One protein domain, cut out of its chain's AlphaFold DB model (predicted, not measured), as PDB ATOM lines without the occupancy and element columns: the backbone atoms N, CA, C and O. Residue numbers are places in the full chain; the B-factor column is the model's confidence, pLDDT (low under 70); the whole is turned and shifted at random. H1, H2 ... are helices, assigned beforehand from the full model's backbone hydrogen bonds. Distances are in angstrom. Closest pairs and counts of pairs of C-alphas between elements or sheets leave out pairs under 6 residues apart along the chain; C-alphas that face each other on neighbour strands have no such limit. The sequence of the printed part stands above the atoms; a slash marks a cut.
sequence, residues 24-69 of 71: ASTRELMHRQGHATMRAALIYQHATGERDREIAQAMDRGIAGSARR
ATOM      1  N   ALA A  24     257.604 -72.948  29.334       79.12
ATOM      2  CA  ALA A  24     257.706 -73.855  30.477       79.12
ATOM      3  C   ALA A  24     256.748 -73.420  31.597       79.12
ATOM      4  O   ALA A  24     256.670 -72.239  31.939       79.12
ATOM      5  N   SER A  25     256.048 -74.381  32.197       75.69
ATOM      6  CA  SER A  25     255.149 -74.127  33.319       75.69
ATOM      7  C   SER A  25     255.914 -73.758  34.593       75.69
ATOM      8  O   SER A  25     257.064 -74.157  34.799       75.69
ATOM      9  N   THR A  26     255.235 -73.093  35.533       73.12
ATOM     10  CA  THR A  26     255.749 -72.797  36.882       73.12
ATOM     11  C   THR A  26     256.399 -74.018  37.547       73.12
ATOM     12  O   THR A  26     257.453 -73.902  38.169       73.12
ATOM     13  N   ARG A  27     255.809 -75.213  37.387       72.75
ATOM     14  CA  ARG A  27     256.319 -76.465  37.970       72.75
ATOM     15  C   ARG A  27     257.631 -76.914  37.321       72.75
ATOM     16  O   ARG A  27     258.538 -77.348  38.029       72.75
ATOM     17  N   GLU A  28     257.744 -76.796  36.003       76.81
ATOM     18  CA  GLU A  28     258.963 -77.136  35.258       76.81
ATOM     19  C   GLU A  28     260.092 -76.144  35.543       76.81
ATOM     20  O   GLU A  28     261.240 -76.559  35.709       76.81
ATOM     21  N   LEU A  29     259.770 -74.854  35.693       78.06
ATOM     22  CA  LEU A  29     260.723 -73.829  36.124       78.06
ATOM     23  C   LEU A  29     261.253 -74.118  37.530       78.06
ATOM     24  O   LEU A  29     262.461 -74.123  37.748       78.06
ATOM     25  N   MET A  30     260.371 -74.431  38.482       76.94
ATOM     26  CA  MET A  30     260.774 -74.778  39.848       76.94
ATOM     27  C   MET A  30     261.641 -76.040  39.904       76.94
ATOM     28  O   MET A  30     262.608 -76.083  40.667       76.94
ATOM     29  N   HIS A  31     261.318 -77.052  39.093       79.75
ATOM     30  CA  HIS A  31     262.102 -78.281  39.002       79.75
ATOM     31  C   HIS A  31     263.497 -78.022  38.411       79.75
ATOM     32  O   HIS A  31     264.496 -78.403  39.018       79.75
ATOM     33  N   ARG A  32     263.583 -77.291  37.288       73.38
ATOM     34  CA  ARG A  32     264.861 -76.879  36.669       73.38
ATOM     35  C   ARG A  32     265.713 -76.025  37.597       73.38
ATOM     36  O   ARG A  32     266.940 -76.089  37.573       73.38
ATOM     37  N   GLN A  33     265.062 -75.229  38.432       71.31
ATOM     38  CA  GLN A  33     265.724 -74.283  39.304       71.31
ATOM     39  C   GLN A  33     265.917 -74.812  40.730       71.31
ATOM     40  O   GLN A  33     266.215 -74.017  41.608       71.31
ATOM     41  N   GLY A  34     265.815 -76.121  40.983       69.25
ATOM     42  CA  GLY A  34     266.275 -76.774  42.222       69.25
ATOM     43  C   GLY A  34     265.945 -76.012  43.515       69.25
ATOM     44  O   GLY A  34     266.827 -75.377  44.089       69.25
ATOM     45  N   HIS A  35     264.683 -76.081  43.955       65.88
ATOM     46  CA  HIS A  35     264.120 -75.379  45.127       65.88
ATOM     47  C   HIS A  35     263.872 -73.867  44.972       65.88
ATOM     48  O   HIS A  35     263.720 -73.162  45.972       65.88
ATOM     49  N   ALA A  36     263.765 -73.337  43.748       66.44
ATOM     50  CA  ALA A  36     263.241 -71.982  43.573       66.44
ATOM     51  C   ALA A  36     261.812 -71.875  44.133       66.44
ATOM     52  O   ALA A  36     260.978 -72.765  43.954       66.44
ATOM     53  N   THR A  37     261.529 -70.780  44.833       64.31
ATOM     54  CA  THR A  37     260.222 -70.563  45.459       64.31
ATOM     55  C   THR A  37     259.143 -70.335  44.399       64.31
ATOM     56  O   THR A  37     259.418 -69.789  43.329       64.31
ATOM     57  N   MET A  38     257.884 -70.679  44.710       66.38
ATOM     58  CA  MET A  38     256.747 -70.405  43.810       66.38
ATOM     59  C   MET A  38     256.691 -68.937  43.373       66.38
ATOM     60  O   MET A  38     256.364 -68.633  42.231       66.38
ATOM     61  N   ARG A  39     257.075 -68.019  44.267       71.56
ATOM     62  CA  ARG A  39     257.140 -66.582  43.989       71.56
ATOM     63  C   ARG A  39     258.110 -66.248  42.852       71.56
ATOM     64  O   ARG A  39     257.772 -65.430  42.007       71.56
ATOM     65  N   ALA A  40     259.287 -66.874  42.813       72.06
ATOM     66  CA  ALA A  40     260.253 -66.650  41.740       72.06
ATOM     67  C   ALA A  40     259.714 -67.154  40.394       72.06
ATOM     68  O   ALA A  40     259.783 -66.441  39.398       72.06
ATOM     69  N   ALA A  41     259.113 -68.345  40.379       73.00
ATOM     70  CA  ALA A  41     258.544 -68.918  39.165       73.00
ATOM     71  C   ALA A  41     257.375 -68.079  38.611       73.00
ATOM     72  O   ALA A  41     257.317 -67.848  37.409       73.00
ATOM     73  N   LEU A  42     256.508 -67.536  39.475       72.38
ATOM     74  CA  LEU A  42     255.421 -66.635  39.064       72.38
ATOM     75  C   LEU A  42     255.923 -65.310  38.469       72.38
ATOM     76  O   LEU A  42     255.337 -64.824  37.507       72.38
ATOM     77  N   ILE A  43     257.008 -64.737  39.002       76.88
ATOM     78  CA  ILE A  43     257.621 -63.520  38.442       76.88
ATOM     79  C   ILE A  43     258.115 -63.783  37.012       76.88
ATOM     80  O   ILE A  43     257.830 -62.993  36.112       76.88
ATOM     81  N   TYR A  44     258.796 -64.910  36.782       71.62
ATOM     82  CA  TYR A  44     259.252 -65.283  35.439       71.62
ATOM     83  C   TYR A  44     258.093 -65.634  34.496       71.62
ATOM     84  O   TYR A  44     258.132 -65.249  33.334       71.62
ATOM     85  N   GLN A  45     257.041 -66.295  34.995       69.88
ATOM     86  CA  GLN A  45     255.834 -66.602  34.219       69.88
ATOM     87  C   GLN A  45     255.077 -65.332  33.787       69.88
ATOM     88  O   GLN A  45     254.501 -65.276  32.705       69.88
ATOM     89  N   HIS A  46     255.048 -64.297  34.632       73.12
ATOM     90  CA  HIS A  46     254.394 -63.037  34.282       73.12
ATOM     91  C   HIS A  46     255.181 -62.265  33.218       73.12
ATOM     92  O   HIS A  46     254.580 -61.709  32.301       73.12
ATOM     93  N   ALA A  47     256.518 -62.280  33.297       65.19
ATOM     94  CA  ALA A  47     257.383 -61.694  32.272       65.19
ATOM     95  C   ALA A  47     257.146 -62.316  30.880       65.19
ATOM     96  O   ALA A  47     257.319 -61.649  29.865       65.19
ATOM     97  N   THR A  48     256.693 -63.572  30.813       64.75
ATOM     98  CA  THR A  48     256.279 -64.200  29.554       64.75
ATOM     99  C   THR A  48     254.832 -64.000  29.160       64.75
ATOM    100  O   THR A  48     254.553 -63.968  27.967       64.75
ATOM    101  N   GLY A  49     253.916 -63.793  30.106       66.12
ATOM    102  CA  GLY A  49     252.532 -63.442  29.779       66.12
ATOM    103  C   GLY A  49     252.419 -62.164  28.934       66.12
ATOM    104  O   GLY A  49     251.500 -62.029  28.129       66.12
ATOM    105  N   GLU A  50     253.364 -61.232  29.066       66.81
ATOM    106  CA  GLU A  50     253.479 -60.071  28.174       66.81
ATOM    107  C   GLU A  50     253.906 -60.477  26.756       66.81
ATOM    108  O   GLU A  50     253.297 -60.038  25.780       66.81
ATOM    109  N   ARG A  51     254.867 -61.398  26.631       63.75
ATOM    110  CA  ARG A  51     255.339 -61.913  25.341       63.75
ATOM    111  C   ARG A  51     254.278 -62.735  24.604       63.75
ATOM    112  O   ARG A  51     254.137 -62.586  23.395       63.75
ATOM    113  N   ASP A  52     253.495 -63.543  25.312       67.12
ATOM    114  CA  ASP A  52     252.375 -64.289  24.718       67.12
ATOM    115  C   ASP A  52     251.318 -63.347  24.134       67.12
ATOM    116  O   ASP A  52     250.787 -63.599  23.051       67.12
ATOM    117  N   ARG A  53     251.051 -62.212  24.798       74.06
ATOM    118  CA  ARG A  53     250.161 -61.173  24.255       74.06
ATOM    119  C   ARG A  53     250.736 -60.538  22.997       74.06
ATOM    120  O   ARG A  53     249.990 -60.318  22.047       74.06
ATOM    121  N   GLU A  54     252.038 -60.267  22.953       72.12
ATOM    122  CA  GLU A  54     252.696 -59.759  21.742       72.12
ATOM    123  C   GLU A  54     252.607 -60.757  20.579       72.12
ATOM    124  O   GLU A  54     252.353 -60.353  19.442       72.12
ATOM    125  N   ILE A  55     252.769 -62.056  20.854       68.44
ATOM    126  CA  ILE A  55     252.637 -63.128  19.859       68.44
ATOM    127  C   ILE A  55     251.188 -63.221  19.372       68.44
ATOM    128  O   ILE A  55     250.962 -63.229  18.164       68.44
ATOM    129  N   ALA A  56     250.205 -63.213  20.276       76.62
ATOM    130  CA  ALA A  56     248.786 -63.191  19.920       76.62
ATOM    131  C   ALA A  56     248.437 -61.978  19.047       76.62
ATOM    132  O   ALA A  56     247.841 -62.134  17.986       76.62
ATOM    133  N   GLN A  57     248.913 -60.784  19.408       79.06
ATOM    134  CA  GLN A  57     248.731 -59.577  18.598       79.06
ATOM    135  C   GLN A  57     249.421 -59.672  17.231       79.06
ATOM    136  O   GLN A  57     248.905 -59.168  16.235       79.06
ATOM    137  N   ALA A  58     250.604 -60.286  17.156       73.19
ATOM    138  CA  ALA A  58     251.288 -60.513  15.888       73.19
ATOM    139  C   ALA A  58     250.517 -61.500  14.995       73.19
ATOM    140  O   ALA A  58     250.386 -61.249  13.796       73.19
ATOM    141  N   MET A  59     249.962 -62.567  15.577       74.75
ATOM    142  CA  MET A  59     249.092 -63.518  14.881       74.75
ATOM    143  C   MET A  59     247.806 -62.844  14.399       74.75
ATOM    144  O   MET A  59     247.480 -62.964  13.219       74.75
ATOM    145  N   ASP A  60     247.140 -62.052  15.243       78.94
ATOM    146  CA  ASP A  60     245.944 -61.283  14.875       78.94
ATOM    147  C   ASP A  60     246.219 -60.320  13.717       78.94
ATOM    148  O   ASP A  60     245.443 -60.249  12.763       78.94
ATOM    149  N   ARG A  61     247.359 -59.614  13.736       75.06
ATOM    150  CA  ARG A  61     247.782 -58.754  12.617       75.06
ATOM    151  C   ARG A  61     248.015 -59.552  11.334       75.06
ATOM    152  O   ARG A  61     247.603 -59.106  10.262       75.06
ATOM    153  N   GLY A  62     248.647 -60.721  11.425       71.19
ATOM    154  CA  GLY A  62     248.861 -61.613  10.283       71.19
ATOM    155  C   GLY A  62     247.546 -62.135   9.695       71.19
ATOM    156  O   GLY A  62     247.354 -62.112   8.478       71.19
ATOM    157  N   ILE A  63     246.603 -62.522  10.557       75.69
ATOM    158  CA  ILE A  63     245.271 -62.988  10.165       75.69
ATOM    159  C   ILE A  63     244.466 -61.841   9.538       75.69
ATOM    160  O   ILE A  63     243.932 -62.012   8.442       75.69
ATOM    161  N   ALA A  64     244.447 -60.651  10.142       70.69
ATOM    162  CA  ALA A  64     243.773 -59.470   9.592       70.69
ATOM    163  C   ALA A  64     244.355 -59.037   8.231       70.69
ATOM    164  O   ALA A  64     243.609 -58.666   7.321       70.69
ATOM    165  N   GLY A  65     245.678 -59.136   8.059       60.69
ATOM    166  CA  GLY A  65     246.351 -58.905   6.779       60.69
ATOM    167  C   GLY A  65     246.006 -59.959   5.722       60.69
ATOM    168  O   GLY A  65     245.829 -59.627   4.549       60.69
ATOM    169  N   SER A  66     245.838 -61.221   6.127       58.72
ATOM    170  CA  SER A  66     245.403 -62.304   5.235       58.72
ATOM    171  C   SER A  66     243.929 -62.176   4.821       58.72
ATOM    172  O   SER A  66     243.602 -62.405   3.658       58.72
ATOM    173  N   ALA A  67     243.058 -61.716   5.726       59.91
ATOM    174  CA  ALA A  67     241.638 -61.486   5.464       59.91
ATOM    175  C   ALA A  67     241.402 -60.346   4.458       59.91
ATOM    176  O   ALA A  67     240.430 -60.376   3.709       59.91
ATOM    177  N   ARG A  68     242.319 -59.373   4.389       59.12
ATOM    178  CA  ARG A  68     242.284 -58.260   3.423       59.12
ATOM    179  C   ARG A  68     242.828 -58.625   2.032       59.12
ATOM    180  O   ARG A  68     242.692 -57.835   1.105       59.12
ATOM    181  N   ARG A  69     243.424 -59.815   1.880       58.06
ATOM    182  CA  ARG A  69     243.966 -60.387   0.628       58.06
ATOM    183  C   ARG A  69     243.063 -61.474   0.023       58.06
ATOM    184  O   ARG A  69     243.552 -62.339  -0.701       58.06
TER     185      ARG A  69
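AT A GLANCE: This is residues 24 to 69 of the 71 residues of the protein "Integrase" of Micromonospora jinlongensis (UniProt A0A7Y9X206). One long helix, H2, makes the length of a rod, and a short helix, H1, folds back over the side of its first turns, set steeply to it. The other part of H2 sticks out free, with residues 49 to 69 away from the rest. The printed part has 46 residues with two named helices, H1 then H2, and no named strand; the class is all helix. It is extended, with a radius of gyration of the C-alphas of 15.8 A and spans of 51 by 14 by 9 A.

HOW THE PARTS SIT: H1, residues 26 to 32, touches H2, residues 38 to 67, which takes part with residues 38 to 45 alone. Their closest C-alphas, those of Thr 26 and Ala 41, are 5.3 A apart. They run opposite ways at a steep tilt of 63 degrees. In H1 every O i to N i+4 pair is within hydrogen-bond range; in H2, 25 of 26 are.

IN THESE COORDINATES: H1 begins at C-alpha 26 (255.749, -72.797, 36.882). H2 runs 42.2 A from C-alpha 38 (256.747, -70.405, 43.810) to C-alpha 67 (241.638, -61.486, 5.464).

THE WHOLE: The farthest C-alphas, of His 35 and Arg 69, are 51.1 A apart. The printed part has no cut, and the link from H1 to H2 is tight. Mean pLDDT of the printed part is 70.6; 18 residues are under 70, among them 34 to 38 and 65 to 69.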